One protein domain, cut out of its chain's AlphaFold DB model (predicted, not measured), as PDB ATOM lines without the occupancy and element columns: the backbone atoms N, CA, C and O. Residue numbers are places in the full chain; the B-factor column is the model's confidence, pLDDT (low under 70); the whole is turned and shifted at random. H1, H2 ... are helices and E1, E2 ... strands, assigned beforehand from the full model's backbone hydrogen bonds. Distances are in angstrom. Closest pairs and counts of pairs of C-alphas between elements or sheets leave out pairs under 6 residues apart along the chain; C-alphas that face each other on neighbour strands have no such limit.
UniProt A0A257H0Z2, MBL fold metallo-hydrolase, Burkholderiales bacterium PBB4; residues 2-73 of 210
ATOM      1  N   THR A   2     165.400 152.181 119.732       81.06
ATOM      2  CA  THR A   2     164.917 152.702 118.441       81.06
ATOM      3  C   THR A   2     164.232 151.596 117.621       81.06
ATOM      4  O   THR A   2     164.493 150.411 117.829       81.06
ATOM      5  N   PHE A   3     163.371 151.957 116.656       91.00
ATOM      6  CA  PHE A   3     162.672 150.998 115.775       91.00
ATOM      7  C   PHE A   3     163.602 149.948 115.143       91.00
ATOM      8  O   PHE A   3     163.255 148.770 115.087       91.00
ATOM      9  N   ASN A   4     164.780 150.364 114.667       92.56
ATOM     10  CA  ASN A   4     165.692 149.484 113.935       92.56
ATOM     11  C   ASN A   4     166.216 148.343 114.821       92.56
ATOM     12  O   ASN A   4     166.172 147.185 114.415       92.56
ATOM     13  N   GLU A   5     166.668 148.655 116.035       91.44
ATOM     14  CA  GLU A   5     167.207 147.665 116.978       91.44
ATOM     15  C   GLU A   5     166.132 146.676 117.435       91.44
ATOM     16  O   GLU A   5     166.368 145.463 117.463       91.44
ATOM     17  N   LEU A   6     164.930 147.180 117.733       92.81
ATOM     18  CA  LEU A   6     163.805 146.343 118.142       92.81
ATOM     19  C   LEU A   6     163.342 145.440 116.990       92.81
ATOM     20  O   LEU A   6     163.118 144.250 117.197       92.81
ATOM     21  N   SER A   7     163.285 145.962 115.760       94.19
ATOM     22  CA  SER A   7     162.951 145.178 114.564       94.19
ATOM     23  C   SER A   7     163.975 144.071 114.299       94.19
ATOM     24  O   SER A   7     163.592 142.929 114.040       94.19
ATOM     25  N   LEU A   8     165.277 144.365 114.408       94.69
ATOM     26  CA  LEU A   8     166.340 143.362 114.265       94.69
ATOM     27  C   LEU A   8     166.281 142.296 115.363       94.69
ATOM     28  O   LEU A   8     166.499 141.119 115.085       94.69
ATOM     29  N   THR A   9     165.960 142.691 116.595       94.31
ATOM     30  CA  THR A   9     165.828 141.761 117.723       94.31
ATOM     31  C   THR A   9     164.611 140.858 117.560       94.31
ATOM     32  O   THR A   9     164.746 139.643 117.665       94.31
ATOM     33  N   MET A  10     163.449 141.420 117.215       95.06
ATOM     34  CA  MET A  10     162.217 140.669 116.957       95.06
ATOM     35  C   MET A  10     162.412 139.604 115.868       95.06
ATOM     36  O   MET A  10     161.955 138.474 116.027       95.06
ATOM     37  N   ARG A  11     163.147 139.932 114.793       95.44
ATOM     38  CA  ARG A  11     163.429 139.015 113.669       95.44
ATOM     39  C   ARG A  11     164.199 137.753 114.058       95.44
ATOM     40  O   ARG A  11     164.181 136.795 113.293       95.44
ATOM     41  N   LYS A  12     164.854 137.729 115.225       96.56
ATOM     42  CA  LYS A  12     165.484 136.515 115.772       96.56
ATOM     43  C   LYS A  12     164.453 135.488 116.256       96.56
ATOM     44  O   LYS A  12     164.797 134.320 116.387       96.56
ATOM     45  N   TYR A  13     163.219 135.923 116.518       96.12
ATOM     46  CA  TYR A  13     162.152 135.105 117.093       96.12
ATOM     47  C   TYR A  13     160.980 134.894 116.131       96.12
ATOM     48  O   TYR A  13     160.454 133.788 116.057       96.12
ATOM     49  N   ILE A  14     160.565 135.933 115.395       94.69
ATOM     50  CA  ILE A  14     159.421 135.877 114.472       94.69
ATOM     51  C   ILE A  14     159.674 136.690 113.200       94.69
ATOM     52  O   ILE A  14     160.308 137.749 113.227       94.69
ATOM     53  N   ALA A  15     159.137 136.233 112.066       94.25
ATOM     54  CA  ALA A  15     159.156 137.023 110.839       94.25
ATOM     55  C   ALA A  15     158.195 138.229 110.958       94.25
ATOM     56  O   ALA A  15     157.111 138.084 111.524       94.25
ATOM     57  N   PRO A  16     158.507 139.408 110.379       93.25
ATOM     58  CA  PRO A  16     157.618 140.577 110.440       93.25
ATOM     59  C   PRO A  16     156.204 140.333 109.889       93.25
ATOM     60  O   PRO A  16     155.249 140.954 110.348       93.25
ATOM     61  N   SER A  17     156.055 139.417 108.927       93.50
ATOM     62  CA  SER A  17     154.759 139.003 108.371       93.50
ATOM     63  C   SER A  17     153.907 138.177 109.338       93.50
ATOM     64  O   SER A  17     152.703 138.062 109.132       93.50
ATOM     65  N   GLN A  18     154.511 137.609 110.383       94.62
ATOM     66  CA  GLN A  18     153.827 136.834 111.418       94.62
ATOM     67  C   GLN A  18     153.441 137.686 112.634       94.62
ATOM     68  O   GLN A  18     152.727 137.201 113.510       94.62
ATOM     69  N   LEU A  19     153.870 138.953 112.699       95.75
ATOM     70  CA  LEU A  19     153.430 139.865 113.751       95.75
ATOM     71  C   LEU A  19     151.956 140.227 113.525       95.75
ATOM     72  O   LEU A  19     151.622 140.927 112.570       95.75
ATOM     73  N   SER A  20     151.072 139.739 114.398       96.00
ATOM     74  CA  SER A  20     149.623 139.966 114.281       96.00
ATOM     75  C   SER A  20     149.151 141.251 114.955       96.00
ATOM     76  O   SER A  20     148.230 141.892 114.452       96.00
ATOM     77  N   TYR A  21     149.778 141.639 116.068       97.75
ATOM     78  CA  TYR A  21     149.347 142.777 116.876       97.75
ATOM     79  C   TYR A  21     150.531 143.638 117.315       97.75
ATOM     80  O   TYR A  21     151.608 143.125 117.615       97.75
ATOM     81  N   ILE A  22     150.298 144.945 117.371       97.38
ATOM     82  CA  ILE A  22     151.131 145.936 118.054       97.38
ATOM     83  C   ILE A  22     150.248 146.521 119.148       97.38
ATOM     84  O   ILE A  22     149.211 147.102 118.841       97.38
ATOM     85  N   LEU A  23     150.622 146.335 120.408       98.06
ATOM     86  CA  LEU A  23     149.841 146.802 121.550       98.06
ATOM     87  C   LEU A  23     150.489 148.086 122.078       98.06
ATOM     88  O   LEU A  23     151.652 148.061 122.477       98.06
ATOM     89  N   ALA A  24     149.759 149.198 122.045       98.06
ATOM     90  CA  ALA A  24     150.205 150.483 122.570       98.06
ATOM     91  C   ALA A  24     149.440 150.794 123.860       98.06
ATOM     92  O   ALA A  24     148.219 150.979 123.819       98.06
ATOM     93  N   SER A  25     150.162 150.855 124.985       98.19
ATOM     94  CA  SER A  25     149.577 151.148 126.301       98.19
ATOM     95  C   SER A  25     148.829 152.477 126.275       98.19
ATOM     96  O   SER A  25     147.669 152.533 126.673       98.19
ATOM     97  N   HIS A  26     149.461 153.510 125.716       98.31
ATOM     98  CA  HIS A  26     148.914 154.849 125.507       98.31
ATOM     99  C   HIS A  26     149.629 155.556 124.333       98.31
ATOM    100  O   HIS A  26     150.308 154.908 123.532       98.31
ATOM    101  N   ALA A  27     149.422 156.869 124.184       96.69
ATOM    102  CA  ALA A  27     149.814 157.640 123.003       96.69
ATOM    103  C   ALA A  27     151.111 158.461 123.136       96.69
ATOM    104  O   ALA A  27     151.369 159.299 122.265       96.69
ATOM    105  N   ASP A  28     151.934 158.256 124.168       97.12
ATOM    106  CA  ASP A  28     153.150 159.061 124.303       97.12
ATOM    107  C   ASP A  28     154.174 158.740 123.201       97.12
ATOM    108  O   ASP A  28     154.213 157.627 122.652       97.12
ATOM    109  N   PRO A  29     155.027 159.715 122.833       94.50
ATOM    110  CA  PRO A  29     155.977 159.550 121.739       94.50
ATOM    111  C   PRO A  29     156.960 158.387 121.919       94.50
ATOM    112  O   PRO A  29     157.339 157.753 120.936       94.50
ATOM    113  N   ASP A  30     157.385 158.071 123.136       93.06
ATOM    114  CA  ASP A  30     158.277 156.936 123.393       93.06
ATOM    115  C   ASP A  30     157.610 155.577 123.111       93.06
ATOM    116  O   ASP A  30     158.311 154.607 122.811       93.06
ATOM    117  N   ILE A  31     156.273 155.526 123.103       93.81
ATOM    118  CA  ILE A  31     155.476 154.365 122.699       93.81
ATOM    119  C   ILE A  31     155.202 154.384 121.190       93.81
ATOM    120  O   ILE A  31     155.514 153.420 120.484       93.81
ATOM    121  N   ILE A  32     154.631 155.477 120.666       94.44
ATOM    122  CA  ILE A  32     154.031 155.487 119.319       94.44
ATOM    123  C   ILE A  32     154.780 156.311 118.265       94.44
ATOM    124  O   ILE A  32     154.412 156.243 117.092       94.44
ATOM    125  N   ALA A  33     155.863 157.034 118.578       93.62
ATOM    126  CA  ALA A  33     156.542 157.868 117.569       93.62
ATOM    127  C   ALA A  33     157.112 157.061 116.390       93.62
ATOM    128  O   ALA A  33     157.321 157.597 115.303       93.62
ATOM    129  N   SER A  34     157.367 155.763 116.581       95.12
ATOM    130  CA  SER A  34     157.822 154.868 115.510       95.12
ATOM    131  C   SER A  34     156.706 154.067 114.832       95.12
ATOM    132  O   SER A  34     156.999 153.178 114.027       95.12
ATOM    133  N   LEU A  35     155.439 154.385 115.116       95.81
ATOM    134  CA  LEU A  35     154.279 153.640 114.633       95.81
ATOM    135  C   LEU A  35     154.236 153.545 113.100       95.81
ATOM    136  O   LEU A  35     154.029 152.445 112.595       95.81
ATOM    137  N   ASP A  36     154.538 154.617 112.350       95.88
ATOM    138  CA  ASP A  36     154.592 154.564 110.871       95.88
ATOM    139  C   ASP A  36     155.478 153.424 110.360       95.88
ATOM    140  O   ASP A  36     155.118 152.687 109.438       95.88
ATOM    141  N   LYS A  37     156.652 153.262 110.981       95.94
ATOM    142  CA  LYS A  37     157.633 152.263 110.566       95.94
ATOM    143  C   LYS A  37     157.113 150.856 110.837       95.94
ATOM    144  O   LYS A  37     157.245 149.991 109.974       95.94
ATOM    145  N   TRP A  38     156.471 150.638 111.984       96.25
ATOM    146  CA  TRP A  38     155.849 149.357 112.325       96.25
ATOM    147  C   TRP A  38     154.656 149.019 111.428       96.25
ATOM    148  O   TRP A  38     154.592 147.909 110.889       96.25
ATOM    149  N   MET A  39     153.755 149.975 111.203       96.31
ATOM    150  CA  MET A  39     152.578 149.799 110.348       96.31
ATOM    151  C   MET A  39     152.963 149.608 108.876       96.31
ATOM    152  O   MET A  39     152.298 148.870 108.148       96.31
ATOM    153  N   THR A  40     154.071 150.213 108.438       95.12
ATOM    154  CA  THR A  40     154.627 150.021 107.093       95.12
ATOM    155  C   THR A  40     155.339 148.678 106.936       95.12
ATOM    156  O   THR A  40     155.195 148.043 105.894       95.12
ATOM    157  N   ALA A  41     156.114 148.246 107.934       94.31
ATOM    158  CA  ALA A  41     156.957 147.051 107.844       94.31
ATOM    159  C   ALA A  41     156.218 145.730 108.123       94.31
ATOM    160  O   ALA A  41     156.778 144.660 107.887       94.31
ATOM    161  N   THR A  42     154.991 145.789 108.646       96.00
ATOM    162  CA  THR A  42     154.211 144.617 109.074       96.00
ATOM    163  C   THR A  42     152.758 144.727 108.616       96.00
ATOM    164  O   THR A  42     152.317 145.801 108.203       96.00
ATOM    165  N   GLN A  43     151.997 143.634 108.735       94.88
ATOM    166  CA  GLN A  43     150.533 143.615 108.574       94.88
ATOM    167  C   GLN A  43     149.789 143.594 109.924       94.88
ATOM    168  O   GLN A  43     148.582 143.371 109.969       94.88
ATOM    169  N   ALA A  44     150.498 143.844 111.031       97.25
ATOM    170  CA  ALA A  44     149.939 143.810 112.376       97.25
ATOM    171  C   ALA A  44     148.805 144.829 112.572       97.25
ATOM    172  O   ALA A  44     148.835 145.928 112.013       97.25
ATOM    173  N   LYS A  45     147.824 144.506 113.408       98.31
ATOM    174  CA  LYS A  45     146.819 145.475 113.856       98.31
ATOM    175  C   LYS A  45     147.334 146.231 115.079       98.31
ATOM    176  O   LYS A  45     147.856 145.614 116.006       98.31
ATOM    177  N   LEU A  46     147.181 147.548 115.084       98.50
ATOM    178  CA  LEU A  46     147.394 148.377 116.262       98.50
ATOM    179  C   LEU A  46     146.234 148.167 117.235       98.50
ATOM    180  O   LEU A  46     145.078 148.334 116.862       98.50
ATOM    181  N   VAL A  47     146.548 147.842 118.479       98.69
ATOM    182  CA  VAL A  47     145.607 147.752 119.593       98.69
ATOM    183  C   VAL A  47     145.921 148.900 120.539       98.69
ATOM    184  O   VAL A  47     147.026 148.972 121.073       98.69
ATOM    185  N   ILE A  48     144.979 149.821 120.706       98.56
ATOM    186  CA  ILE A  48     145.163 151.042 121.498       98.56
ATOM    187  C   ILE A  48     143.812 151.495 122.059       98.56
ATOM    188  O   ILE A  48     142.767 151.122 121.523       98.56
ATOM    189  N   SER A  49     143.807 152.304 123.123       98.69
ATOM    190  CA  SER A  49     142.571 152.917 123.626       98.69
ATOM    191  C   SER A  49     141.762 153.562 122.497       98.69
ATOM    192  O   SER A  49     142.306 154.253 121.632       98.69
ATOM    193  N   THR A  50     140.442 153.367 122.532       98.44
ATOM    194  CA  THR A  50     139.506 154.010 121.599       98.44
ATOM    195  C   THR A  50     139.696 155.526 121.570       98.44
ATOM    196  O   THR A  50     139.583 156.123 120.498       98.44
ATOM    197  N   LEU A  51     140.085 156.135 122.694       98.06
ATOM    198  CA  LEU A  51     140.401 157.559 122.782       98.06
ATOM    199  C   LEU A  51     141.484 157.992 121.779       98.06
ATOM    200  O   LEU A  51     141.357 159.032 121.139       98.06
ATOM    201  N   TRP A  52     142.508 157.160 121.582       98.12
ATOM    202  CA  TRP A  52     143.649 157.444 120.708       98.12
ATOM    203  C   TRP A  52     143.488 156.916 119.287       98.12
ATOM    204  O   TRP A  52     144.290 157.252 118.416       98.12
ATOM    205  N   SER A  53     142.454 156.118 119.018       96.38
ATOM    206  CA  SER A  53     142.240 155.466 117.717       96.38
ATOM    207  C   SER A  53     142.198 156.441 116.536       96.38
ATOM    208  O   SER A  53     142.679 156.118 115.455       96.38
ATOM    209  N   ARG A  54     141.672 157.656 116.747       94.88
ATOM    210  CA  ARG A  54     141.623 158.721 115.728       94.88
ATOM    211  C   ARG A  54     142.894 159.569 115.683       94.88
ATOM    212  O   ARG A  54     143.114 160.257 114.695       94.88
ATOM    213  N   PHE A  55     143.731 159.496 116.718       95.56
ATOM    214  CA  PHE A  55     144.990 160.236 116.816       95.56
ATOM    215  C   PHE A  55     146.169 159.445 116.244       95.56
ATOM    216  O   PHE A  55     147.016 160.011 115.557       95.56
ATOM    217  N   ALA A  56     146.197 158.126 116.453       95.06
ATOM    218  CA  ALA A  56     147.250 157.237 115.965       95.06
ATOM    219  C   ALA A  56     147.527 157.343 114.444       95.06
ATOM    220  O   ALA A  56     148.702 157.346 114.067       95.06
ATOM    221  N   PRO A  57     146.519 157.505 113.555       95.62
ATOM    222  CA  PRO A  57     146.755 157.716 112.126       95.62
ATOM    223  C   PRO A  57     147.620 158.938 111.795       95.62
ATOM    224  O   PRO A  57     148.335 158.901 110.799       95.62
ATOM    225  N   HIS A  58     147.631 159.989 112.626       94.62
ATOM    226  CA  HIS A  58     148.466 161.175 112.388       94.62
ATOM    227  C   HIS A  58     149.970 160.901 112.511       94.62
ATOM    228  O   HIS A  58     150.776 161.689 112.023       94.62
ATOM    229  N   PHE A  59     150.355 159.775 113.117       93.19
ATOM    230  CA  PHE A  59     151.744 159.325 113.178       93.19
ATOM    231  C   PHE A  59     152.151 158.486 111.968       93.19
ATOM    232  O   PHE A  59     153.320 158.133 111.870       93.19
ATOM    233  N   CYS A  60     151.219 158.132 111.077       94.06
ATOM    234  CA  CYS A  60     151.429 157.176 109.993       94.06
ATOM    235  C   CYS A  60     151.215 157.804 108.614       94.06
ATOM    236  O   CYS A  60     150.466 158.764 108.439       94.06
ATOM    237  N   LYS A  61     151.822 157.202 107.590       91.38
ATOM    238  CA  LYS A  61     151.471 157.490 106.196       91.38
ATOM    239  C   LYS A  61     150.019 157.103 105.915       91.38
ATOM    240  O   LYS A  61     149.513 156.105 106.430       91.38
ATOM    241  N   ILE A  62     149.390 157.867 105.022       90.81
ATOM    242  CA  ILE A  62     148.025 157.625 104.541       90.81
ATOM    243  C   ILE A  62     147.877 156.163 104.090       90.81
ATOM    244  O   ILE A  62     148.752 155.623 103.406       90.81
ATOM    245  N   GLY A  63     146.786 155.519 104.503       90.75
ATOM    246  CA  GLY A  63     146.463 154.138 104.151       90.75
ATOM    247  C   GLY A  63     147.149 153.060 104.997       90.75
ATOM    248  O   GLY A  63     146.825 151.883 104.869       90.75
ATOM    249  N   LYS A  64     148.116 153.403 105.865       93.62
ATOM    250  CA  LYS A  64     148.836 152.396 106.674       93.62
ATOM    251  C   LYS A  64     148.056 151.883 107.878       93.62
ATOM    252  O   LYS A  64     148.390 150.819 108.396       93.62
ATOM    253  N   THR A  65     147.034 152.611 108.304       95.00
ATOM    254  CA  THR A  65     146.189 152.277 109.457       95.00
ATOM    255  C   THR A  65     144.796 151.782 109.079       95.00
ATOM    256  O   THR A  65     144.055 151.365 109.968       95.00
ATOM    257  N   ASP A  66     144.437 151.819 107.795       93.56
ATOM    258  CA  ASP A  66     143.101 151.476 107.298       93.56
ATOM    259  C   ASP A  66     142.744 150.036 107.687       93.56
ATOM    260  O   ASP A  66     143.528 149.115 107.461       93.56
ATOM    261  N   ASP A  67     141.602 149.865 108.360       95.06
ATOM    262  CA  ASP A  67     141.108 148.592 108.917       95.06
ATOM    263  C   ASP A  67     142.097 147.840 109.835       95.06
ATOM    264  O   ASP A  67     141.947 146.644 110.127       95.06
ATOM    265  N   ARG A  68     143.118 148.545 110.336       97.44
ATOM    266  CA  ARG A  68     144.207 147.988 111.148       97.44
ATOM    267  C   ARG A  68     144.295 148.580 112.548       97.44
ATOM    268  O   ARG A  68     145.284 148.330 113.228       97.44
ATOM    269  N   ILE A  69     143.279 149.310 113.003       98.25
ATOM    270  CA  ILE A  69     143.182 149.791 114.385       98.25
ATOM    271  C   ILE A  69     142.055 149.054 115.106       98.25
ATOM    272  O   ILE A  69     140.915 149.026 114.651       98.25
ATOM    273  N   ILE A  70     142.385 148.479 116.255       98.50
ATOM    274  CA  ILE A  70     141.453 147.913 117.222       98.50
ATOM    275  C   ILE A  70     141.384 148.895 118.393       98.50
ATOM    276  O   ILE A  70     142.330 149.006 119.175       98.50
ATOM    277  N   GLY A  71     140.267 149.619 118.485       98.31
ATOM    278  CA  GLY A  71     139.965 150.486 119.620       98.31
ATOM    279  C   GLY A  71     139.533 149.657 120.825       98.31
ATOM    280  O   GLY A  71     138.532 148.945 120.767       98.31
ATOM    281  N   VAL A  72     140.294 149.738 121.912       98.69
ATOM    282  CA  VAL A  72     139.964 149.085 123.182       98.69
ATOM    283  C   VAL A  72     138.970 149.978 123.937       98.69
ATOM    284  O   VAL A  72     139.244 151.178 124.075       98.69
ATOM    285  N   PRO A  73     137.805 149.469 124.374       98.62
ATOM    286  CA  PRO A  73     136.874 150.241 125.194       98.62
ATOM    287  C   PRO A  73     137.442 150.431 126.605       98.62
ATOM    288  O   PRO A  73     138.227 149.607 127.062       98.62
TER     289      PRO A  73
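What this domain is: This is residues 2 to 73 of the 210 residues of the protein "MBL fold metallo-hydrolase" of Burkholderiales bacterium PBB4 (UniProt A0A257H0Z2). What is the main picture? A small sheet of three parallel strands, E1, E2 and E3, has the short helix H3 grazing it, with the still shorter H4 close to H3. H1 lies at the far end of the longest span, off the sheet and near H3, and much of the rest is loop. What is it made of? The printed part has 72 residues, with four named helices and three named strands in the order H1 E1 H2 H3 E2 H4 E3; the sheet's order is E1 E2 E3, and the class is mixed, helices and strands, with 35 residues in named elements, under half. How large is it? It is compact, with a radius of gyration of the C-alphas of 11.6 A and spans of 33 by 23 by 23 A.

How they stand to each other: Where does the first helix stand? H1, residues 3 to 10, is not on the sheet, and is close but not clearly touching to H3, residues 35 to 41, with the closest C-alphas, those of Phe 3 and Lys 37, 7.4 A apart. Their lines stand at a steep tilt of 54 degrees, and they run the same way. How do the strands pair? E1, residues 21 to 23, is an edge strand parallel to E2, residues 45 to 49, at 25 degrees, with N 22 and O 45 at 2.9 A and N 47 and O 22 at 2.8 A, both within hydrogen-bond range. E2 is the inner strand, parallel to the other edge strand E3, residues 69 to 72, at 33 degrees, with N 70 and O 46 within hydrogen-bond range at 2.8 A. What lies between the strands along the chain? E1, H2, residues 29 to 32, H3 and E2 form a strand-helix-strand unit, two parallel neighbour strands with one or more helices between them; E2, H4, residues 56 to 59, and E3 form another, and both crossovers are right-handed. H2 is not on the sheet; H3 only grazes it with residues 35 to 39, the C-alphas of Met 39 and Leu 46 being the closest of H3 and E2 at 8.0 A. H4 is only just on the sheet, with 5 pairs of C-alphas within 10 A, and only grazes it with residues 56 to 57; it is close but not clearly touching to H3, the closest C-alphas, those of Asp 36 and Phe 59, being 6.0 A apart. What do the helix backbones show? Every O i to N i+4 pair is within hydrogen-bond range in H1 and H3, while H2 and H4 are too short for such a pair.

Where its parts are: Where does the first element begin? H1, residues 3 to 10, begins at C-alpha 3, (162.672, 150.998, 115.775), and is 10.4 A long from first to last C-alpha. How long are the elements that follow? E1, residues 21 to 23, is 6.2 A long, H2, residues 29 to 32, 5.1 A, and H3, residues 35 to 41, 9.8 A. E2, residues 45 to 49, is 13.0 A long from C-alpha 45 at (146.819, 145.475, 113.856), and H4, residues 56 to 59, is 5.7 A long. Where does the last element end? E3, residues 69 to 72, is 9.4 A long and ends at C-alpha 72, (139.964, 149.085, 123.182).

The domain as a whole: How far does it reach? The two C-alphas farthest apart, those of Lys 12 and Leu 51, are 33.5 A apart. Is there a cut, or a long link? The printed part has no cut and no long link; the links E1 to H2, H2 to H3 and H3 to E2 are tight, and the others are short. How sure is the model? The mean pLDDT of the printed part is 95.4, and no printed residue is under 70.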